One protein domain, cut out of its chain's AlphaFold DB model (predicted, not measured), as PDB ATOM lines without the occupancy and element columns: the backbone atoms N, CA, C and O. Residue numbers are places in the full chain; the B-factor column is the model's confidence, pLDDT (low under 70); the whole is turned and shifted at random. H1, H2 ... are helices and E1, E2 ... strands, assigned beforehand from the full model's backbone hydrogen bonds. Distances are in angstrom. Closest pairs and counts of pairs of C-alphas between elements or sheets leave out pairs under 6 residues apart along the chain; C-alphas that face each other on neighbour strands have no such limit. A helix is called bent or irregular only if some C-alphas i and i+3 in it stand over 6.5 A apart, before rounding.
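Overview. This is residues 2 to 165 of the 225 residues of the protein "Cephalosporin hydroxylase family protein" of Synechococcus sp. A15-24 (UniProt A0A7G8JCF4). A four-stranded parallel sheet forms the core, covered on both faces by helices, with H3 and H6 over one face and H1 and H7 over the other. H2 and H8 lie by the edge strand E4, the short helices H4 and H5 make a small head out beyond the sheet, and the long link of residues 11 to 35 passes round the outside from H1 to H2. The printed part has 164 residues, with eight named helices and four named strands in the order H1, H2, E1, H3, E2, H4, H5, H6, E3, H7, E4, H8, and the sheet order is E3, E2, E1, E4. The class is mixed, helices and strands. The whole is compact, with a radius of gyration of the C-alphas of 15.2 A, and rounded, spanning 42 by 37 by 33 A.

Along the chain. H1 is residues 2 to 10, 11.1 A long, beginning at C-alpha 2 at (83.977, -50.103, 140.770). H2 follows at residues 36 to 45, 13.9 A, then E1 at 49 to 53, 13.3 A. H3, residues 59 to 70, is 16.7 A long, and E2, residues 76 to 81, is 16.1 A long, ending at C-alpha 81 at (69.289, -56.489, 132.189). H4 is residues 87 to 91, 6.3 A, and H5 is residues 93 to 99, 10.7 A. H5 is irregular, but only just: C-alphas 94 and 97 are 6.8 A apart. H6 is residues 108 to 118, 15.0 A, E3 residues 125 to 129, 12.8 A, H7 residues 132 to 141, 14.2 A, and E4 residues 148 to 151, 10.0 A. H8, residues 157 to 165, 11.6 A, ends at C-alpha 165 at (62.523, -62.684, 147.101).

Arrangement. E3 and E2 are parallel at 26 degrees, with N 126 and O 77 2.8 A apart, within hydrogen-bond range. E2 and E1 are parallel at 14 degrees, with N 80 and O 52 at 2.8 A. E1 and E4 are parallel at 8 degrees, with N 150 and O 51 at 2.8 A. E1, H3, E2 and E2, H4 H5 H6, E3 are strand-helix-strand units, parallel neighbour strands with helices between; the crossover of the first is right-handed. E3, H7, E4 is a split unit with E2 and E1 between its strands, also right-handed. H3 and H6 on one face and H1 and H7 on the other give three layers, helices on both faces of a sheet. H3 has a height over the sheet of 9.4 A and H7 of 10.2 A; both run along the strands, and the C-alphas of Ser 61 and Ala 79 are the closest of H3 and E2, 6.9 A. H2 touches H3, closest at the C-alphas of Leu 38 and Met 64, 6.3 A, at a steep tilt of 39 degrees, the same way. H2, with residues 38 to 45, and H8, with residues 160 to 164, only graze the sheet. H4 and H5 are not on the sheet and touch only at the corner, the C-alphas of His 89 and Trp 95 being closest at 4.7 A. Every O i to N i+4 pair is within hydrogen-bond range in H1, H3, H4, H6, H7 and H8; the figure is 5 of 6 in H2 and 0 of 3 in H5, where 2 of 4 O i to N i+3 pairs are.

Size, cuts and confidence. The C-alphas farthest apart, those of Ser 44 and Glu 103, are 43.8 A from each other. The printed part has no cut. The link from H1 to H2, 25 residues, is long. The mean pLDDT of the printed part is 97.1, and no printed residue is under 70.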
ATOM      1  N   LYS A   2      84.207 -49.591 142.147       95.44
ATOM      2  CA  LYS A   2      83.977 -50.103 140.770       95.44
ATOM      3  C   LYS A   2      85.079 -51.036 140.247       95.44
ATOM      4  O   LYS A   2      84.777 -52.131 139.786       95.44
ATOM      5  N   GLN A   3      86.347 -50.632 140.342       96.44
ATOM      6  CA  GLN A   3      87.476 -51.419 139.821       96.44
ATOM      7  C   GLN A   3      87.550 -52.834 140.415       96.44
ATOM      8  O   GLN A   3      87.864 -53.784 139.701       96.44
ATOM      9  N   ASP A   4      87.227 -53.006 141.697       97.44
ATOM     10  CA  ASP A   4      87.262 -54.322 142.341       97.44
ATOM     11  C   ASP A   4      86.089 -55.203 141.902       97.44
ATOM     12  O   ASP A   4      86.246 -56.414 141.737       97.44
ATOM     13  N   ILE A   5      84.936 -54.596 141.621       98.31
ATOM     14  CA  ILE A   5      83.801 -55.295 141.014       98.31
ATOM     15  C   ILE A   5      84.138 -55.695 139.573       98.31
ATOM     16  O   ILE A   5      83.904 -56.838 139.197       98.31
ATOM     17  N   VAL A   6      84.764 -54.817 138.784       98.38
ATOM     18  CA  VAL A   6      85.221 -55.127 137.415       98.38
ATOM     19  C   VAL A   6      86.250 -56.266 137.410       98.38
ATOM     20  O   VAL A   6      86.168 -57.161 136.570       98.38
ATOM     21  N   LYS A   7      87.175 -56.324 138.380       98.31
ATOM     22  CA  LYS A   7      88.080 -57.482 138.550       98.31
ATOM     23  C   LYS A   7      87.310 -58.788 138.755       98.31
ATOM     24  O   LYS A   7      87.639 -59.795 138.128       98.31
ATOM     25  N   LYS A   8      86.274 -58.769 139.599       98.25
ATOM     26  CA  LYS A   8      85.435 -59.940 139.889       98.25
ATOM     27  C   LYS A   8      84.570 -60.346 138.693       98.25
ATOM     28  O   LYS A   8      84.615 -61.504 138.295       98.25
ATOM     29  N   LEU A   9      83.821 -59.418 138.102       98.19
ATOM     30  CA  LEU A   9      82.811 -59.714 137.078       98.19
ATOM     31  C   LEU A   9      83.396 -59.822 135.666       98.19
ATOM     32  O   LEU A   9      83.020 -60.714 134.916       98.19
ATOM     33  N   TYR A  10      84.368 -58.973 135.337       97.94
ATOM     34  CA  TYR A  10      84.920 -58.825 133.986       97.94
ATOM     35  C   TYR A  10      86.414 -59.155 133.893       97.94
ATOM     36  O   TYR A  10      87.089 -58.785 132.934       97.94
ATOM     37  N   ARG A  11      86.968 -59.837 134.906       97.50
ATOM     38  CA  ARG A  11      88.394 -60.219 134.949       97.50
ATOM     39  C   ARG A  11      89.338 -59.021 134.765       97.50
ATOM     40  O   ARG A  11      90.447 -59.166 134.266       97.50
ATOM     41  N   GLY A  12      88.896 -57.842 135.203       97.25
ATOM     42  CA  GLY A  12      89.679 -56.608 135.189       97.25
ATOM     43  C   GLY A  12      89.556 -55.783 133.909       97.25
ATOM     44  O   GLY A  12      90.125 -54.698 133.862       97.25
ATOM     45  N   ILE A  13      88.810 -56.249 132.906       97.62
ATOM     46  CA  ILE A  13      88.564 -55.495 131.673       97.62
ATOM     47  C   ILE A  13      87.303 -54.655 131.868       97.62
ATOM     48  O   ILE A  13      86.225 -55.202 132.076       97.62
ATOM     49  N   ASP A  14      87.415 -53.328 131.831       97.44
ATOM     50  CA  ASP A  14      86.235 -52.474 131.975       97.44
ATOM     51  C   ASP A  14      85.286 -52.683 130.782       97.44
ATOM     52  O   ASP A  14      85.741 -52.604 129.635       97.44
ATOM     53  N   PRO A  15      83.979 -52.928 131.003       96.56
ATOM     54  CA  PRO A  15      83.029 -53.127 129.908       96.56
ATOM     55  C   PRO A  15      82.926 -51.916 128.967       96.56
ATOM     56  O   PRO A  15      82.494 -52.076 127.829       96.56
ATOM     57  N   PHE A  16      83.355 -50.724 129.397       97.31
ATOM     58  CA  PHE A  16      83.409 -49.539 128.542       97.31
ATOM     59  C   PHE A  16      84.749 -49.344 127.812       97.31
ATOM     60  O   PHE A  16      84.802 -48.524 126.901       97.31
ATOM     61  N   SER A  17      85.826 -50.078 128.138       95.25
ATOM     62  CA  SER A  17      87.172 -49.825 127.577       95.25
ATOM     63  C   SER A  17      87.253 -49.920 126.052       95.25
ATOM     64  O   SER A  17      88.030 -49.196 125.439       95.25
ATOM     65  N   PHE A  18      86.472 -50.812 125.444       91.19
ATOM     66  CA  PHE A  18      86.441 -51.021 123.990       91.19
ATOM     67  C   PHE A  18      85.089 -50.658 123.377       91.19
ATOM     68  O   PHE A  18      84.846 -50.910 122.198       91.19
ATOM     69  N   PHE A  19      84.197 -50.081 124.181       94.88
ATOM     70  CA  PHE A  19      82.904 -49.633 123.708       94.88
ATOM     71  C   PHE A  19      83.048 -48.255 123.063       94.88
ATOM     72  O   PHE A  19      83.556 -47.316 123.673       94.88
ATOM     73  N   SER A  20      82.569 -48.136 121.828       91.31
ATOM     74  CA  SER A  20      82.458 -46.861 121.128       91.31
ATOM     75  C   SER A  20      80.991 -46.625 120.792       91.31
ATOM     76  O   SER A  20      80.454 -47.221 119.853       91.31
ATOM     77  N   GLY A  21      80.326 -45.808 121.610       88.94
ATOM     78  CA  GLY A  21      78.959 -45.376 121.355       88.94
ATOM     79  C   GLY A  21      78.879 -44.511 120.097       88.94
ATOM     80  O   GLY A  21      79.791 -43.745 119.792       88.94
ATOM     81  N   ASN A  22      77.775 -44.625 119.362       92.69
ATOM     82  CA  ASN A  22      77.470 -43.744 118.237       92.69
ATOM     83  C   ASN A  22      76.399 -42.748 118.688       92.69
ATOM     84  O   ASN A  22      75.408 -43.160 119.282       92.69
ATOM     85  N   GLU A  23      76.552 -41.459 118.384       92.31
ATOM     86  CA  GLU A  23      75.569 -40.432 118.762       92.31
ATOM     87  C   GLU A  23      74.145 -40.755 118.283       92.31
ATOM     88  O   GLU A  23      73.179 -40.463 118.980       92.31
ATOM     89  N   SER A  24      74.002 -41.433 117.140       93.06
ATOM     90  CA  SER A  24      72.698 -41.884 116.626       93.06
ATOM     91  C   SER A  24      72.012 -42.961 117.479       93.06
ATOM     92  O   SER A  24      70.819 -43.210 117.300       93.06
ATOM     93  N   ASP A  25      72.739 -43.604 118.397       94.38
ATOM     94  CA  ASP A  25      72.202 -44.587 119.342       94.38
ATOM     95  C   ASP A  25      71.757 -43.955 120.674       94.38
ATOM     96  O   ASP A  25      71.151 -44.661 121.487       94.38
ATOM     97  N   ILE A  26      72.015 -42.655 120.888       97.00
ATOM     98  CA  ILE A  26      71.552 -41.918 122.070       97.00
ATOM     99  C   ILE A  26      70.027 -41.847 122.057       97.00
ATOM    100  O   ILE A  26      69.402 -41.385 121.102       97.00
ATOM    101  N   ASP A  27      69.423 -42.282 123.157       97.12
ATOM    102  CA  ASP A  27      67.985 -42.206 123.376       97.12
ATOM    103  C   ASP A  27      67.703 -42.267 124.876       97.12
ATOM    104  O   ASP A  27      67.729 -43.337 125.483       97.12
ATOM    105  N   PHE A  28      67.435 -41.110 125.476       96.19
ATOM    106  CA  PHE A  28      67.179 -40.984 126.912       96.19
ATOM    107  C   PHE A  28      65.728 -41.281 127.313       96.19
ATOM    108  O   PHE A  28      65.335 -40.969 128.437       96.19
ATOM    109  N   GLN A  29      64.910 -41.840 126.418       94.62
ATOM    110  CA  GLN A  29      63.542 -42.203 126.760       94.62
ATOM    111  C   GLN A  29      63.516 -43.214 127.924       94.62
ATOM    112  O   GLN A  29      64.214 -44.227 127.911       94.62
ATOM    113  N   GLY A  30      62.662 -42.944 128.911       92.19
ATOM    114  CA  GLY A  30      62.378 -43.812 130.054       92.19
ATOM    115  C   GLY A  30      61.145 -43.320 130.816       92.19
ATOM    116  O   GLY A  30      60.537 -42.315 130.431       92.19
ATOM    117  N   TRP A  31      60.788 -44.013 131.895       94.00
ATOM    118  CA  TRP A  31      59.644 -43.698 132.757       94.00
ATOM    119  C   TRP A  31      60.103 -43.597 134.209       94.00
ATOM    120  O   TRP A  31      61.072 -44.243 134.589       94.00
ATOM    121  N   GLY A  32      59.479 -42.716 135.001       91.69
ATOM    122  CA  GLY A  32      59.677 -42.654 136.461       91.69
ATOM    123  C   GLY A  32      61.121 -42.469 136.965       91.69
ATOM    124  O   GLY A  32      61.372 -42.575 138.164       91.69
ATOM    125  N   SER A  33      62.085 -42.182 136.084       94.25
ATOM    126  CA  SER A  33      63.509 -42.413 136.360       94.25
ATOM    127  C   SER A  33      64.145 -41.410 137.324       94.25
ATOM    128  O   SER A  33      65.224 -41.659 137.850       94.25
ATOM    129  N   ASN A  34      63.493 -40.272 137.564       95.12
ATOM    130  CA  ASN A  34      63.948 -39.207 138.462       95.12
ATOM    131  C   ASN A  34      63.182 -39.187 139.798       95.12
ATOM    132  O   ASN A  34      63.063 -38.137 140.437       95.12
ATOM    133  N   HIS A  35      62.633 -40.334 140.212       97.06
ATOM    134  CA  HIS A  35      61.814 -40.436 141.414       97.06
ATOM    135  C   HIS A  35      62.595 -40.053 142.693       97.06
ATOM    136  O   HIS A  35      63.736 -40.498 142.867       97.06
ATOM    137  N   PRO A  36      61.989 -39.302 143.640       97.19
ATOM    138  CA  PRO A  36      62.664 -38.854 144.859       97.19
ATOM    139  C   PRO A  36      63.305 -39.970 145.688       97.19
ATOM    140  O   PRO A  36      64.411 -39.772 146.176       97.19
ATOM    141  N   TYR A  37      62.689 -41.155 145.782       98.06
ATOM    142  CA  TYR A  37      63.279 -42.285 146.519       98.06
ATOM    143  C   TYR A  37      64.680 -42.665 146.030       98.06
ATOM    144  O   TYR A  37      65.548 -42.921 146.860       98.06
ATOM    145  N   LEU A  38      64.944 -42.633 144.718       98.25
ATOM    146  CA  LEU A  38      66.269 -42.965 144.182       98.25
ATOM    147  C   LEU A  38      67.334 -41.976 144.683       98.25
ATOM    148  O   LEU A  38      68.451 -42.365 145.013       98.25
ATOM    149  N   ARG A  39      66.977 -40.695 144.811       98.00
ATOM    150  CA  ARG A  39      67.867 -39.645 145.323       98.00
ATOM    151  C   ARG A  39      67.976 -39.653 146.849       98.00
ATOM    152  O   ARG A  39      69.080 -39.601 147.384       98.00
ATOM    153  N   GLU A  40      66.848 -39.665 147.548       98.12
ATOM    154  CA  GLU A  40      66.763 -39.538 149.009       98.12
ATOM    155  C   GLU A  40      67.452 -40.716 149.713       98.12
ATOM    156  O   GLU A  40      68.166 -40.533 150.706       98.12
ATOM    157  N   VAL A  41      67.307 -41.929 149.168       97.94
ATOM    158  CA  VAL A  41      67.987 -43.111 149.702       97.94
ATOM    159  C   VAL A  41      69.497 -43.011 149.494       97.94
ATOM    160  O   VAL A  41      70.246 -43.235 150.438       97.94
ATOM    161  N   ILE A  42      69.973 -42.584 148.321       98.62
ATOM    162  CA  ILE A  42      71.412 -42.364 148.094       98.62
ATOM    163  C   ILE A  42      71.979 -41.326 149.073       98.62
ATOM    164  O   ILE A  42      73.051 -41.535 149.642       98.62
ATOM    165  N   GLN A  43      71.263 -40.222 149.299       98.12
ATOM    166  CA  GLN A  43      71.693 -39.159 150.212       98.12
ATOM    167  C   GLN A  43      71.785 -39.624 151.671       98.12
ATOM    168  O   GLN A  43      72.686 -39.194 152.394       98.12
ATOM    169  N   SER A  44      70.857 -40.481 152.099       97.50
ATOM    170  CA  SER A  44      70.789 -40.977 153.476       97.50
ATOM    171  C   SER A  44      71.719 -42.164 153.732       97.50
ATOM    172  O   SER A  44      72.430 -42.163 154.735       97.50
ATOM    173  N   VAL A  45      71.747 -43.146 152.827       97.75
ATOM    174  CA  VAL A  45      72.532 -44.384 152.964       97.75
ATOM    175  C   VAL A  45      73.998 -44.170 152.608       97.75
ATOM    176  O   VAL A  45      74.861 -44.752 153.259       97.75
ATOM    177  N   LYS A  46      74.292 -43.335 151.600       98.31
ATOM    178  CA  LYS A  46      75.624 -43.213 150.977       98.31
ATOM    179  C   LYS A  46      76.189 -44.594 150.583       98.31
ATOM    180  O   LYS A  46      77.231 -44.992 151.097       98.31
ATOM    181  N   PRO A  47      75.482 -45.331 149.707       98.38
ATOM    182  CA  PRO A  47      75.749 -46.743 149.431       98.38
ATOM    183  C   PRO A  47      77.131 -46.947 148.808       98.38
ATOM    184  O   PRO A  47      77.564 -46.132 147.997       98.38
ATOM    185  N   GLU A  48      77.795 -48.057 149.102       98.31
ATOM    186  CA  GLU A  48      78.969 -48.497 148.349       98.31
ATOM    187  C   GLU A  48      78.551 -49.210 147.058       98.31
ATOM    188  O   GLU A  48      79.152 -48.990 146.000       98.31
ATOM    189  N   LEU A  49      77.498 -50.031 147.124       98.81
ATOM    190  CA  LEU A  49      76.999 -50.805 145.992       98.81
ATOM    191  C   LEU A  49      75.483 -50.671 145.832       98.81
ATOM    192  O   LEU A  49      74.711 -51.003 146.728       98.81
ATOM    193  N   ILE A  50      75.069 -50.259 144.637       98.94
ATOM    194  CA  ILE A  50      73.684 -50.306 144.172       98.94
ATOM    195  C   ILE A  50      73.568 -51.397 143.109       98.94
ATOM    196  O   ILE A  50      74.451 -51.553 142.262       98.94
ATOM    197  N   VAL A  51      72.471 -52.142 143.135       98.94
ATOM    198  CA  VAL A  51      72.078 -53.029 142.040       98.94
ATOM    199  C   VAL A  51      70.740 -52.561 141.484       98.94
ATOM    200  O   VAL A  51      69.821 -52.280 142.247       98.94
ATOM    201  N   GLU A  52      70.633 -52.503 140.165       98.94
ATOM    202  CA  GLU A  52      69.379 -52.264 139.452       98.94
ATOM    203  C   GLU A  52      69.057 -53.478 138.583       98.94
ATOM    204  O   GLU A  52      69.938 -53.962 137.870       98.94
ATOM    205  N   ILE A  53      67.820 -53.966 138.664       98.81
ATOM    206  CA  ILE A  53      67.304 -55.094 137.885       98.81
ATOM    207  C   ILE A  53      66.190 -54.589 136.981       98.81
ATOM    208  O   ILE A  53      65.186 -54.093 137.484       98.81
ATOM    209  N   GLY A  54      66.375 -54.770 135.673       98.31
ATOM    210  CA  GLY A  54      65.568 -54.097 134.663       98.31
ATOM    211  C   GLY A  54      66.032 -52.650 134.533       98.31
ATOM    212  O   GLY A  54      65.856 -51.825 135.420       98.31
ATOM    213  N   VAL A  55      66.765 -52.376 133.458       98.00
ATOM    214  CA  VAL A  55      67.536 -51.138 133.271       98.00
ATOM    215  C   VAL A  55      67.058 -50.382 132.043       98.00
ATOM    216  O   VAL A  55      67.181 -49.151 131.968       98.00
ATOM    217  N   TRP A  56      66.550 -51.105 131.040       97.94
ATOM    218  CA  TRP A  56      66.132 -50.531 129.769       97.94
ATOM    219  C   TRP A  56      67.275 -49.706 129.143       97.94
ATOM    220  O   TRP A  56      68.381 -50.200 128.914       97.94
ATOM    221  N   LYS A  57      67.028 -48.417 128.890       98.12
ATOM    222  CA  LYS A  57      67.973 -47.442 128.328       98.12
ATOM    223  C   LYS A  57      68.775 -46.685 129.401       98.12
ATOM    224  O   LYS A  57      69.543 -45.784 129.056       98.12
ATOM    225  N   GLY A  58      68.629 -47.037 130.682       98.31
ATOM    226  CA  GLY A  58      69.459 -46.536 131.788       98.31
ATOM    227  C   GLY A  58      69.005 -45.218 132.400       98.31
ATOM    228  O   GLY A  58      69.822 -44.504 132.985       98.31
ATOM    229  N   GLY A  59      67.730 -44.851 132.253       98.44
ATOM    230  CA  GLY A  59      67.201 -43.616 132.836       98.44
ATOM    231  C   GLY A  59      67.452 -43.555 134.344       98.44
ATOM    232  O   GLY A  59      68.061 -42.602 134.835       98.44
ATOM    233  N   SER A  60      67.046 -44.603 135.063       98.50
ATOM    234  CA  SER A  60      67.183 -44.683 136.518       98.50
ATOM    235  C   SER A  60      68.651 -44.892 136.942       98.50
ATOM    236  O   SER A  60      69.143 -44.153 137.803       98.50
ATOM    237  N   SER A  61      69.412 -45.755 136.247       98.69
ATOM    238  CA  SER A  61      70.854 -45.947 136.501       98.69
ATOM    239  C   SER A  61      71.638 -44.645 136.406       98.69
ATOM    240  O   SER A  61      72.458 -44.333 137.272       98.69
ATOM    241  N   THR A  62      71.403 -43.872 135.340       98.75
ATOM    242  CA  THR A  62      72.132 -42.621 135.114       98.75
ATOM    243  C   THR A  62      71.724 -41.551 136.118       98.75
ATOM    244  O   THR A  62      72.594 -40.840 136.610       98.75
ATOM    245  N   TYR A  63      70.446 -41.490 136.507       98.75
ATOM    246  CA  TYR A  63      69.988 -40.593 137.567       98.75
ATOM    247  C   TYR A  63      70.632 -40.924 138.922       98.75
ATOM    248  O   TYR A  63      71.125 -40.033 139.620       98.75
ATOM    249  N   MET A  64      70.691 -42.205 139.294       98.81
ATOM    250  CA  MET A  64      71.385 -42.640 140.508       98.81
ATOM    251  C   MET A  64      72.881 -42.300 140.446       98.81
ATOM    252  O   MET A  64      73.409 -41.703 141.384       98.81
ATOM    253  N   ALA A  65      73.557 -42.587 139.330       98.81
ATOM    254  CA  ALA A  65      74.979 -42.289 139.156       98.81
ATOM    255  C   ALA A  65      75.296 -40.784 139.192       98.81
ATOM    256  O   ALA A  65      76.297 -40.389 139.787       98.81
ATOM    257  N   GLU A  66      74.440 -39.929 138.627       98.69
ATOM    258  CA  GLU A  66      74.559 -38.469 138.750       98.69
ATOM    259  C   GLU A  66      74.497 -38.026 140.218       98.69
ATOM    260  O   GLU A  66      75.300 -37.197 140.645       98.69
ATOM    261  N   ASN A  67      73.597 -38.604 141.020       98.69
ATOM    262  CA  ASN A  67      73.507 -38.298 142.449       98.69
ATOM    263  C   ASN A  67      74.739 -38.782 143.231       98.69
ATOM    264  O   ASN A  67      75.244 -38.041 144.075       98.69
ATOM    265  N   LEU A  68      75.266 -39.974 142.925       98.69
ATOM    266  CA  LEU A  68      76.521 -40.472 143.505       98.69
ATOM    267  C   LEU A  68      77.696 -39.540 143.179       98.69
ATOM    268  O   LEU A  68      78.456 -39.160 144.074       98.69
ATOM    269  N   LYS A  69      77.797 -39.116 141.913       98.50
ATOM    270  CA  LYS A  69      78.815 -38.182 141.423       98.50
ATOM    271  C   LYS A  69      78.720 -36.820 142.105       98.50
ATOM    272  O   LYS A  69      79.726 -36.318 142.594       98.50
ATOM    273  N   ASN A  70      77.520 -36.250 142.207       98.25
ATOM    274  CA  ASN A  70      77.291 -34.956 142.861       98.25
ATOM    275  C   ASN A  70      77.656 -34.968 144.354       98.25
ATOM    276  O   ASN A  70      78.027 -33.936 144.911       98.25
ATOM    277  N   LEU A  71      77.559 -36.129 145.004       98.25
ATOM    278  CA  LEU A  71      77.941 -36.328 146.402       98.25
ATOM    279  C   LEU A  71      79.400 -36.785 146.576       98.25
ATOM    280  O   LEU A  71      79.835 -36.966 147.713       98.25
ATOM    281  N   ASN A  72      80.157 -36.952 145.484       97.81
ATOM    282  CA  ASN A  72      81.526 -37.478 145.463       97.81
ATOM    283  C   ASN A  72      81.674 -38.830 146.190       97.81
ATOM    284  O   ASN A  72      82.641 -39.052 146.920       97.81
ATOM    285  N   LEU A  73      80.703 -39.734 146.024       98.06
ATOM    286  CA  LEU A  73      80.734 -41.049 146.670       98.06
ATOM    287  C   LEU A  73      81.539 -42.059 145.843       98.06
ATOM    288  O   LEU A  73      81.381 -42.151 144.627       98.06
ATOM    289  N   SER A  74      82.380 -42.860 146.506       96.81
ATOM    290  CA  SER A  74      83.130 -43.953 145.865       96.81
ATOM    291  C   SER A  74      82.268 -45.211 145.726       96.81
ATOM    292  O   SER A  74      82.555 -46.261 146.300       96.81
ATOM    293  N   SER A  75      81.195 -45.087 144.957       98.31
ATOM    294  CA  SER A  75      80.148 -46.099 144.828       98.31
ATOM    295  C   SER A  75      80.169 -46.762 143.453       98.31
ATOM    296  O   SER A  75      80.811 -46.273 142.522       98.31
ATOM    297  N   ALA A  76      79.461 -47.877 143.310       98.69
ATOM    298  CA  ALA A  76      79.221 -48.513 142.021       98.69
ATOM    299  C   ALA A  76      77.753 -48.922 141.867       98.69
ATOM    300  O   ALA A  76      77.092 -49.269 142.844       98.69
ATOM    301  N   ILE A  77      77.274 -48.914 140.628       98.94
ATOM    302  CA  ILE A  77      75.968 -49.428 140.223       98.94
ATOM    303  C   ILE A  77      76.208 -50.614 139.297       98.94
ATOM    304  O   ILE A  77      76.844 -50.461 138.254       98.94
ATOM    305  N   ILE A  78      75.703 -51.789 139.660       98.94
ATOM    306  CA  ILE A  78      75.611 -52.923 138.737       98.94
ATOM    307  C   ILE A  78      74.228 -52.861 138.090       98.94
ATOM    308  O   ILE A  78      73.216 -53.022 138.770       98.94
ATOM    309  N   ALA A  79      74.208 -52.601 136.788       98.88
ATOM    310  CA  ALA A  79      73.006 -52.488 135.977       98.88
ATOM    311  C   ALA A  79      72.743 -53.835 135.289       98.88
ATOM    312  O   ALA A  79      73.509 -54.238 134.410       98.88
ATOM    313  N   ILE A  80      71.701 -54.540 135.724       98.94
ATOM    314  CA  ILE A  80      71.372 -55.904 135.306       98.94
ATOM    315  C   ILE A  80      70.161 -55.872 134.388       98.94
ATOM    316  O   ILE A  80      69.061 -55.505 134.798       98.94
ATOM    317  N   ASP A  81      70.360 -56.313 133.157       98.75
ATOM    318  CA  ASP A  81      69.289 -56.489 132.189       98.75
ATOM    319  C   ASP A  81      69.729 -57.522 131.152       98.75
ATOM    320  O   ASP A  81      70.919 -57.728 130.918       98.75
ATOM    321  N   THR A  82      68.774 -58.159 130.491       98.19
ATOM    322  CA  THR A  82      69.069 -58.940 129.283       98.19
ATOM    323  C   THR A  82      69.272 -58.028 128.074       98.19
ATOM    324  O   THR A  82      69.927 -58.414 127.109       98.19
ATOM    325  N   TRP A  83      68.691 -56.825 128.124       98.19
ATOM    326  CA  TRP A  83      68.489 -55.897 127.018       98.19
ATOM    327  C   TRP A  83      67.740 -56.507 125.833       98.19
ATOM    328  O   TRP A  83      67.818 -55.988 124.722       98.19
ATOM    329  N   LEU A  84      66.984 -57.583 126.064       97.19
ATOM    330  CA  LEU A  84      66.183 -58.248 125.040       97.19
ATOM    331  C   LEU A  84      64.727 -57.757 125.005       97.19
ATOM    332  O   LEU A  84      63.976 -58.170 124.129       97.19
ATOM    333  N   GLY A  85      64.339 -56.861 125.917       94.75
ATOM    334  CA  GLY A  85      62.959 -56.406 126.088       94.75
ATOM    335  C   GLY A  85      62.090 -57.395 126.869       94.75
ATOM    336  O   GLY A  85      62.385 -58.589 126.926       94.75
ATOM    337  N   ALA A  86      61.018 -56.885 127.478       93.19
ATOM    338  CA  ALA A  86      60.038 -57.685 128.215       93.19
ATOM    339  C   ALA A  86      58.967 -58.281 127.283       93.19
ATOM    340  O   ALA A  86      58.919 -57.973 126.090       93.19
ATOM    341  N   GLU A  87      58.098 -59.154 127.798       93.69
ATOM    342  CA  GLU A  87      57.148 -59.915 126.977       93.69
ATOM    343  C   GLU A  87      56.157 -59.029 126.209       93.69
ATOM    344  O   GLU A  87      55.738 -59.354 125.097       93.69
ATOM    345  N   ASP A  88      55.800 -57.885 126.781       91.50
ATOM    346  CA  ASP A  88      54.913 -56.889 126.184       91.50
ATOM    347  C   ASP A  88      55.548 -56.162 124.992       91.50
ATOM    348  O   ASP A  88      54.839 -55.797 124.055       91.50
ATOM    349  N   HIS A  89      56.875 -56.029 124.962       94.81
ATOM    350  CA  HIS A  89      57.610 -55.490 123.820       94.81
ATOM    351  C   HIS A  89      57.551 -56.429 122.613       94.81
ATOM    352  O   HIS A  89      57.526 -55.973 121.476       94.81
ATOM    353  N   TRP A  90      57.499 -57.739 122.854       95.94
ATOM    354  CA  TRP A  90      57.454 -58.753 121.799       95.94
ATOM    355  C   TRP A  90      56.043 -59.070 121.308       95.94
ATOM    356  O   TRP A  90      55.877 -59.570 120.199       95.94
ATOM    357  N   THR A  91      55.027 -58.813 122.128       95.31
ATOM    358  CA  THR A  91      53.631 -59.189 121.841       95.31
ATOM    359  C   THR A  91      52.755 -58.012 121.411       95.31
ATOM    360  O   THR A  91      51.596 -58.214 121.052       95.31
ATOM    361  N   SER A  92      53.294 -56.791 121.419       94.19
ATOM    362  CA  SER A  92      52.592 -55.562 121.050       94.19
ATOM    363  C   SER A  92      53.338 -54.809 119.956       94.19
ATOM    364  O   SER A  92      54.431 -54.298 120.197       94.19
ATOM    365  N   ASP A  93      52.705 -54.625 118.794       92.25
ATOM    366  CA  ASP A  93      53.263 -53.822 117.692       92.25
ATOM    367  C   ASP A  93      53.621 -52.398 118.143       92.25
ATOM    368  O   ASP A  93      54.630 -51.834 117.731       92.25
ATOM    369  N   LYS A  94      52.830 -51.831 119.067       91.19
ATOM    370  CA  LYS A  94      53.087 -50.507 119.653       91.19
ATOM    371  C   LYS A  94      54.443 -50.439 120.363       91.19
ATOM    372  O   LYS A  94      55.069 -49.381 120.378       91.19
ATOM    373  N   TRP A  95      54.853 -51.523 121.019       92.62
ATOM    374  CA  TRP A  95      56.058 -51.557 121.846       92.62
ATOM    375  C   TRP A  95      57.252 -52.173 121.117       92.62
ATOM    376  O   TRP A  95      58.386 -51.816 121.430       92.62
ATOM    377  N   PHE A  96      57.019 -53.018 120.115       96.12
ATOM    378  CA  PHE A  96      58.064 -53.708 119.359       96.12
ATOM    379  C   PHE A  96      59.087 -52.752 118.736       96.12
ATOM    380  O   PHE A  96      60.294 -52.955 118.874       96.12
ATOM    381  N   ASP A  97      58.624 -51.646 118.145       94.44
ATOM    382  CA  ASP A  97      59.498 -50.643 117.520       94.44
ATOM    383  C   ASP A  97      60.528 -50.043 118.494       94.44
ATOM    384  O   ASP A  97      61.620 -49.628 118.092       94.44
ATOM    385  N   SER A  98      60.225 -50.033 119.796       94.94
ATOM    386  CA  SER A  98      61.133 -49.504 120.816       94.94
ATOM    387  C   SER A  98      62.373 -50.380 121.049       94.94
ATOM    388  O   SER A  98      63.391 -49.855 121.508       94.94
ATOM    389  N   LEU A  99      62.332 -51.665 120.662       96.12
ATOM    390  CA  LEU A  99      63.483 -52.577 120.699       96.12
ATOM    391  C   LEU A  99      64.570 -52.177 119.693       96.12
ATOM    392  O   LEU A  99      65.734 -52.548 119.866       96.12
ATOM    393  N   LYS A 100      64.194 -51.423 118.646       94.31
ATOM    394  CA  LYS A 100      65.079 -50.976 117.557       94.31
ATOM    395  C   LYS A 100      65.939 -52.125 117.023       94.31
ATOM    396  O   LYS A 100      67.165 -52.027 117.026       94.31
ATOM    397  N   ILE A 101      65.296 -53.220 116.611       95.69
ATOM    398  CA  ILE A 101      65.988 -54.440 116.179       95.69
ATOM    399  C   ILE A 101      67.013 -54.119 115.081       95.69
ATOM    400  O   ILE A 101      66.685 -53.509 114.062       95.69
ATOM    401  N   ARG A 102      68.255 -54.561 115.278       93.25
ATOM    402  CA  ARG A 102      69.343 -54.506 114.297       93.25
ATOM    403  C   ARG A 102      70.070 -55.838 114.306       93.25
ATOM    404  O   ARG A 102      70.325 -56.391 115.368       93.25
ATOM    405  N   GLU A 103      70.362 -56.367 113.121       93.31
ATOM    406  CA  GLU A 103      71.093 -57.637 112.977       93.31
ATOM    407  C   GLU A 103      70.438 -58.803 113.753       93.31
ATOM    408  O   GLU A 103      71.106 -59.720 114.219       93.31
ATOM    409  N   GLY A 104      69.106 -58.766 113.894       93.94
ATOM    410  CA  GLY A 104      68.330 -59.788 114.601       93.94
ATOM    411  C   GLY A 104      68.287 -59.650 116.126       93.94
ATOM    412  O   GLY A 104      67.712 -60.520 116.774       93.94
ATOM    413  N   LEU A 105      68.842 -58.579 116.706       95.44
ATOM    414  CA  LEU A 105      68.854 -58.338 118.153       95.44
ATOM    415  C   LEU A 105      68.300 -56.950 118.512       95.44
ATOM    416  O   LEU A 105      68.483 -56.000 117.745       95.44
ATOM    417  N   PRO A 106      67.658 -56.786 119.682       97.12
ATOM    418  CA  PRO A 106      67.361 -55.462 120.219       97.12
ATOM    419  C   PRO A 106      68.628 -54.626 120.414       97.12
ATOM    420  O   PRO A 106      69.638 -55.099 120.932       97.12
ATOM    421  N   ASN A 107      68.571 -53.348 120.043       96.19
ATOM    422  CA  ASN A 107      69.709 -52.427 120.150       96.19
ATOM    423  C   ASN A 107      69.780 -51.734 121.529       96.19
ATOM    424  O   ASN A 107      70.495 -50.746 121.705       96.19
ATOM    425  N   LEU A 108      69.033 -52.232 122.519       97.44
ATOM    426  CA  LEU A 108      68.856 -51.587 123.820       97.44
ATOM    427  C   LEU A 108      70.152 -51.519 124.630       97.44
ATOM    428  O   LEU A 108      70.443 -50.466 125.189       97.44
ATOM    429  N   GLN A 109      70.966 -52.582 124.643       97.25
ATOM    430  CA  GLN A 109      72.243 -52.581 125.371       97.25
ATOM    431  C   GLN A 109      73.183 -51.506 124.826       97.25
ATOM    432  O   GLN A 109      73.808 -50.762 125.583       97.25
ATOM    433  N   LYS A 110      73.256 -51.394 123.496       97.06
ATOM    434  CA  LYS A 110      74.083 -50.388 122.837       97.06
ATOM    435  C   LYS A 110      73.587 -48.978 123.148       97.06
ATOM    436  O   LYS A 110      74.400 -48.115 123.478       97.06
ATOM    437  N   THR A 111      72.273 -48.751 123.101       98.06
ATOM    438  CA  THR A 111      71.663 -47.476 123.506       98.06
ATOM    439  C   THR A 111      71.956 -47.156 124.973       98.06
ATOM    440  O   THR A 111      72.425 -46.060 125.265       98.06
ATOM    441  N   PHE A 112      71.782 -48.112 125.888       98.56
ATOM    442  CA  PHE A 112      72.111 -47.961 127.306       98.56
ATOM    443  C   PHE A 112      73.570 -47.537 127.512       98.56
ATOM    444  O   PHE A 112      73.843 -46.510 128.134       98.56
ATOM    445  N   MET A 113      74.519 -48.294 126.954       98.62
ATOM    446  CA  MET A 113      75.944 -47.998 127.111       98.62
ATOM    447  C   MET A 113      76.314 -46.644 126.487       98.62
ATOM    448  O   MET A 113      77.081 -45.887 127.084       98.62
ATOM    449  N   THR A 114      75.720 -46.296 125.341       98.44
ATOM    450  CA  THR A 114      75.897 -44.979 124.702       98.44
ATOM    451  C   THR A 114      75.360 -43.856 125.590       98.44
ATOM    452  O   THR A 114      76.044 -42.852 125.773       98.44
ATOM    453  N   ASN A 115      74.190 -44.024 126.211       98.69
ATOM    454  CA  ASN A 115      73.621 -43.034 127.128       98.69
ATOM    455  C   ASN A 115      74.515 -42.809 128.359       98.69
ATOM    456  O   ASN A 115      74.741 -41.667 128.764       98.69
ATOM    457  N   VAL A 116      75.054 -43.887 128.940       98.69
ATOM    458  CA  VAL A 116      75.995 -43.816 130.073       98.69
ATOM    459  C   VAL A 116      77.274 -43.070 129.681       98.69
ATOM    460  O   VAL A 116      77.747 -42.217 130.438       98.69
ATOM    461  N   GLN A 117      77.815 -43.354 128.490       98.19
ATOM    462  CA  GLN A 117      78.990 -42.668 127.951       98.19
ATOM    463  C   GLN A 117      78.709 -41.181 127.696       98.19
ATOM    464  O   GLN A 117      79.475 -40.334 128.153       98.19
ATOM    465  N   ALA A 118      77.587 -40.852 127.049       98.06
ATOM    466  CA  ALA A 118      77.183 -39.478 126.749       98.06
ATOM    467  C   ALA A 118      77.036 -38.619 128.016       98.06
ATOM    468  O   ALA A 118      77.374 -37.438 128.016       98.06
ATOM    469  N   LYS A 119      76.598 -39.221 129.128       97.88
ATOM    470  CA  LYS A 119      76.502 -38.550 130.433       97.88
ATOM    471  C   LYS A 119      77.806 -38.541 131.241       97.88
ATOM    472  O   LYS A 119      77.849 -37.966 132.328       97.88
ATOM    473  N   SER A 120      78.884 -39.144 130.731       97.81
ATOM    474  CA  SER A 120      80.167 -39.278 131.443       97.81
ATOM    475  C   SER A 120      80.007 -39.947 132.819       97.81
ATOM    476  O   SER A 120      80.466 -39.423 133.843       97.81
ATOM    477  N   LEU A 121      79.296 -41.083 132.841       98.44
ATOM    478  CA  LEU A 121      78.973 -41.866 134.046       98.44
ATOM    479  C   LEU A 121      79.588 -43.273 134.037       98.44
ATOM    480  O   LEU A 121      79.273 -44.099 134.896       98.44
ATOM    481  N   THR A 122      80.491 -43.547 133.093       98.12
ATOM    482  CA  THR A 122      81.165 -44.845 132.963       98.12
ATOM    483  C   THR A 122      81.912 -45.234 134.234       98.12
ATOM    484  O   THR A 122      82.017 -46.414 134.521       98.12
ATOM    485  N   ASP A 123      82.379 -44.283 135.045       97.81
ATOM    486  CA  ASP A 123      83.098 -44.556 136.302       97.81
ATOM    487  C   ASP A 123      82.218 -45.078 137.448       97.81
ATOM    488  O   ASP A 123      82.747 -45.564 138.448       97.81
ATOM    489  N   TYR A 124      80.892 -45.026 137.299       98.62
ATOM    490  CA  TYR A 124      79.936 -45.452 138.326       98.62
ATOM    491  C   TYR A 124      79.168 -46.710 137.930       98.62
ATOM    492  O   TYR A 124      78.815 -47.501 138.797       98.62
ATOM    493  N   ILE A 125      78.905 -46.903 136.639       98.81
ATOM    494  CA  ILE A 125      77.980 -47.929 136.153       98.81
ATOM    495  C   ILE A 125      78.751 -49.111 135.558       98.81
ATOM    496  O   ILE A 125      79.732 -48.939 134.837       98.81
ATOM    497  N   ILE A 126      78.292 -50.324 135.855       98.88
ATOM    498  CA  ILE A 126      78.793 -51.589 135.317       98.88
ATOM    499  C   ILE A 126      77.589 -52.323 134.704       98.88
ATOM    500  O   ILE A 126      76.755 -52.805 135.471       98.88
ATOM    501  N   PRO A 127      77.449 -52.416 133.364       98.75
ATOM    502  CA  PRO A 127      76.461 -53.319 132.773       98.75
ATOM    503  C   PRO A 127      76.749 -54.761 133.191       98.75
ATOM    504  O   PRO A 127      77.911 -55.122 133.341       98.75
ATOM    505  N   LEU A 128      75.716 -55.587 133.328       98.75
ATOM    506  CA  LEU A 128      75.822 -57.035 133.481       98.75
ATOM    507  C   LEU A 128      74.699 -57.707 132.661       98.75
ATOM    508  O   LEU A 128      73.569 -57.753 133.143       98.75
ATOM    509  N   PRO A 129      74.983 -58.192 131.431       98.31
ATOM    510  CA  PRO A 129      73.975 -58.698 130.493       98.31
ATOM    511  C   PRO A 129      73.490 -60.096 130.858       98.31
ATOM    512  O   PRO A 129      73.932 -61.092 130.288       98.31
ATOM    513  N   LEU A 130      72.614 -60.162 131.854       98.62
ATOM    514  CA  LEU A 130      72.033 -61.379 132.404       98.62
ATOM    515  C   LEU A 130      70.586 -61.105 132.818       98.62
ATOM    516  O   LEU A 130      70.235 -59.986 133.187       98.62
ATOM    517  N   ASP A 131      69.758 -62.148 132.829       98.25
ATOM    518  CA  ASP A 131      68.505 -62.095 133.575       98.25
ATOM    519  C   ASP A 131      68.770 -62.021 135.088       98.25
ATOM    520  O   ASP A 131      69.848 -62.364 135.589       98.25
ATOM    521  N   SER A 132      67.742 -61.599 135.821       98.44
ATOM    522  CA  SER A 132      67.784 -61.387 137.266       98.44
ATOM    523  C   SER A 132      68.277 -62.607 138.056       98.44
ATOM    524  O   SER A 132      69.116 -62.469 138.951       98.44
ATOM    525  N   ILE A 133      67.818 -63.817 137.711       98.56
ATOM    526  CA  ILE A 133      68.139 -65.038 138.462       98.56
ATOM    527  C   ILE A 133      69.608 -65.408 138.259       98.56
ATOM    528  O   ILE A 133      70.326 -65.674 139.229       98.56
ATOM    529  N   ASN A 134      70.081 -65.409 137.011       98.75
ATOM    530  CA  ASN A 134      71.485 -65.687 136.727       98.75
ATOM    531  C   ASN A 134      72.404 -64.634 137.361       98.75
ATOM    532  O   ASN A 134      73.408 -64.987 137.989       98.75
ATOM    533  N   ALA A 135      72.039 -63.353 137.287       98.81
ATOM    534  CA  ALA A 135      72.811 -62.284 137.906       98.81
ATOM    535  C   ALA A 135      72.862 -62.400 139.442       98.81
ATOM    536  O   ALA A 135      73.933 -62.223 140.030       98.81
ATOM    537  N   PHE A 136      71.760 -62.790 140.093       98.81
ATOM    538  CA  PHE A 136      71.732 -63.090 141.528       98.81
ATOM    539  C   PHE A 136      72.784 -64.144 141.904       98.81
ATOM    540  O   PHE A 136      73.557 -63.948 142.847       98.81
ATOM    541  N   TYR A 137      72.864 -65.255 141.161       98.75
ATOM    542  CA  TYR A 137      73.840 -66.309 141.450       98.75
ATOM    543  C   TYR A 137      75.284 -65.865 141.197       98.75
ATOM    544  O   TYR A 137      76.171 -66.238 141.971       98.75
ATOM    545  N   VAL A 138      75.524 -65.023 140.188       98.81
ATOM    546  CA  VAL A 138      76.839 -64.407 139.950       98.81
ATOM    547  C   VAL A 138      77.249 -63.516 141.126       98.81
ATOM    548  O   VAL A 138      78.342 -63.686 141.673       98.81
ATOM    549  N   LEU A 139      76.383 -62.599 141.565       98.75
ATOM    550  CA  LEU A 139      76.694 -61.697 142.679       98.75
ATOM    551  C   LEU A 139      76.887 -62.468 143.988       98.75
ATOM    552  O   LEU A 139      77.845 -62.206 144.723       98.75
ATOM    553  N   LYS A 140      76.051 -63.481 144.236       98.56
ATOM    554  CA  LYS A 140      76.192 -64.386 145.380       98.56
ATOM    555  C   LYS A 140      77.535 -65.116 145.370       98.56
ATOM    556  O   LYS A 140      78.195 -65.162 146.406       98.56
ATOM    557  N   HIS A 141      77.961 -65.654 144.224       98.56
ATOM    558  CA  HIS A 141      79.251 -66.336 144.090       98.56
ATOM    559  C   HIS A 141      80.422 -65.421 144.477       98.56
ATOM    560  O   HIS A 141      81.300 -65.818 145.240       98.56
ATOM    561  N   PHE A 142      80.398 -64.165 144.027       98.44
ATOM    562  CA  PHE A 142      81.439 -63.179 144.334       98.44
ATOM    563  C   PHE A 142      81.256 -62.443 145.670       98.44
ATOM    564  O   PHE A 142      82.017 -61.507 145.966       98.44
ATOM    565  N   SER A 143      80.275 -62.871 146.476       97.88
ATOM    566  CA  SER A 143      79.901 -62.266 147.759       97.88
ATOM    567  C   SER A 143      79.681 -60.752 147.658       97.88
ATOM    568  O   SER A 143      80.080 -59.997 148.542       97.88
ATOM    569  N   LEU A 144      79.087 -60.300 146.552       98.31
ATOM    570  CA  LEU A 144      78.716 -58.905 146.343       98.31
ATOM    571  C   LEU A 144      77.365 -58.660 147.014       98.31
ATOM    572  O   LEU A 144      76.366 -59.276 146.643       98.31
ATOM    573  N   LYS A 145      77.355 -57.788 148.024       97.56
ATOM    574  CA  LYS A 145      76.164 -57.439 148.802       97.56
ATOM    575  C   LYS A 145      75.799 -55.982 148.521       97.56
ATOM    576  O   LYS A 145      76.576 -55.116 148.917       97.56
ATOM    577  N   PRO A 146      74.703 -55.707 147.800       98.44
ATOM    578  CA  PRO A 146      74.261 -54.339 147.565       98.44
ATOM    579  C   PRO A 146      73.675 -53.722 148.835       98.44
ATOM    580  O   PRO A 146      72.989 -54.409 149.587       98.44
ATOM    581  N   ASP A 147      73.893 -52.427 149.042       98.69
ATOM    582  CA  ASP A 147      73.214 -51.642 150.081       98.69
ATOM    583  C   ASP A 147      71.801 -51.248 149.636       98.69
ATOM    584  O   ASP A 147      70.881 -51.123 150.447       98.69
ATOM    585  N   ILE A 148      71.637 -51.058 148.322       98.88
ATOM    586  CA  ILE A 148      70.376 -50.704 147.676       98.88
ATOM    587  C   ILE A 148      70.131 -51.638 146.494       98.88
ATOM    588  O   ILE A 148      71.012 -51.832 145.654       98.88
ATOM    589  N   VAL A 149      68.911 -52.156 146.401       98.88
ATOM    590  CA  VAL A 149      68.395 -52.849 145.219       98.88
ATOM    591  C   VAL A 149      67.228 -52.048 144.643       98.88
ATOM    592  O   VAL A 149      66.278 -51.756 145.363       98.88
ATOM    593  N   HIS A 150      67.282 -51.713 143.355       98.88
ATOM    594  CA  HIS A 150      66.162 -51.156 142.591       98.88
ATOM    595  C   HIS A 150      65.618 -52.217 141.623       98.88
ATOM    596  O   HIS A 150      66.393 -52.782 140.854       98.88
ATOM    597  N   ILE A 151      64.317 -52.506 141.677       98.62
ATOM    598  CA  ILE A 151      63.631 -53.469 140.803       98.62
ATOM    599  C   ILE A 151      62.674 -52.702 139.890       98.62
ATOM    600  O   ILE A 151      61.740 -52.080 140.390       98.62
ATOM    601  N   ASP A 152      62.904 -52.777 138.582       97.31
ATOM    602  CA  ASP A 152      62.147 -52.120 137.504       97.31
ATOM    603  C   ASP A 152      62.152 -53.031 136.255       97.31
ATOM    604  O   ASP A 152      62.684 -52.704 135.195       97.31
ATOM    605  N   ALA A 153      61.696 -54.276 136.447       93.31
ATOM    606  CA  ALA A 153      61.862 -55.374 135.494       93.31
ATOM    607  C   ALA A 153      60.535 -55.807 134.843       93.31
ATOM    608  O   ALA A 153      59.973 -55.091 134.024       93.31
ATOM    609  N   GLY A 154      60.061 -57.023 135.131       93.50
ATOM    610  CA  GLY A 154      58.788 -57.518 134.603       93.50
ATOM    611  C   GLY A 154      57.592 -57.044 135.427       93.50
ATOM    612  O   GLY A 154      57.737 -56.678 136.589       93.50
ATOM    613  N   HIS A 155      56.387 -57.159 134.866       95.12
ATOM    614  CA  HIS A 155      55.138 -56.771 135.543       95.12
ATOM    615  C   HIS A 155      54.257 -57.965 135.941       95.12
ATOM    616  O   HIS A 155      53.122 -57.791 136.390       95.12
ATOM    617  N   ARG A 156      54.758 -59.192 135.750       95.44
ATOM    618  CA  ARG A 156      54.069 -60.433 136.125       95.44
ATOM    619  C   ARG A 156      54.438 -60.838 137.532       95.44
ATOM    620  O   ARG A 156      55.584 -60.705 137.956       95.44
ATOM    621  N   TYR A 157      53.466 -61.375 138.250       97.44
ATOM    622  CA  TYR A 157      53.654 -61.717 139.651       97.44
ATOM    623  C   TYR A 157      54.823 -62.678 139.869       97.44
ATOM    624  O   TYR A 157      55.604 -62.476 140.792       97.44
ATOM    625  N   GLU A 158      54.972 -63.697 139.023       96.81
ATOM    626  CA  GLU A 158      56.018 -64.708 139.148       96.81
ATOM    627  C   GLU A 158      57.415 -64.092 139.020       96.81
ATOM    628  O   GLU A 158      58.291 -64.392 139.834       96.81
ATOM    629  N   SER A 159      57.616 -63.205 138.038       96.06
ATOM    630  CA  SER A 159      58.897 -62.520 137.847       96.06
ATOM    631  C   SER A 159      59.169 -61.537 138.982       96.06
ATOM    632  O   SER A 159      60.227 -61.607 139.603       96.06
ATOM    633  N   VAL A 160      58.192 -60.691 139.329       97.81
ATOM    634  CA  VAL A 160      58.353 -59.669 140.376       97.81
ATOM    635  C   VAL A 160      58.618 -60.319 141.732       97.81
ATOM    636  O   VAL A 160      59.542 -59.935 142.446       97.81
ATOM    637  N   PHE A 161      57.837 -61.338 142.099       98.25
ATOM    638  CA  PHE A 161      58.001 -62.020 143.378       98.25
ATOM    639  C   PHE A 161      59.336 -62.766 143.462       98.25
ATOM    640  O   PHE A 161      59.965 -62.767 144.524       98.25
ATOM    641  N   SER A 162      59.788 -63.369 142.356       98.12
ATOM    642  CA  SER A 162      61.115 -63.986 142.273       98.12
ATOM    643  C   SER A 162      62.220 -62.952 142.487       98.12
ATOM    644  O   SER A 162      63.108 -63.181 143.309       98.12
ATOM    645  N   ASP A 163      62.143 -61.802 141.816       98.50
ATOM    646  CA  ASP A 163      63.136 -60.733 141.934       98.50
ATOM    647  C   ASP A 163      63.205 -60.197 143.364       98.50
ATOM    648  O   ASP A 163      64.267 -60.235 143.990       98.50
ATOM    649  N   ILE A 164      62.064 -59.800 143.933       98.56
ATOM    650  CA  ILE A 164      61.993 -59.313 145.314       98.56
ATOM    651  C   ILE A 164      62.564 -60.371 146.270       98.56
ATOM    652  O   ILE A 164      63.464 -60.085 147.059       98.56
ATOM    653  N   SER A 165      62.115 -61.623 146.171       98.25
ATOM    654  CA  SER A 165      62.523 -62.684 147.101       98.25
ATOM    655  C   SER A 165      64.006 -63.042 147.004       98.25
ATOM    656  O   SER A 165      64.650 -63.303 148.024       98.25
TER     657      SER A 165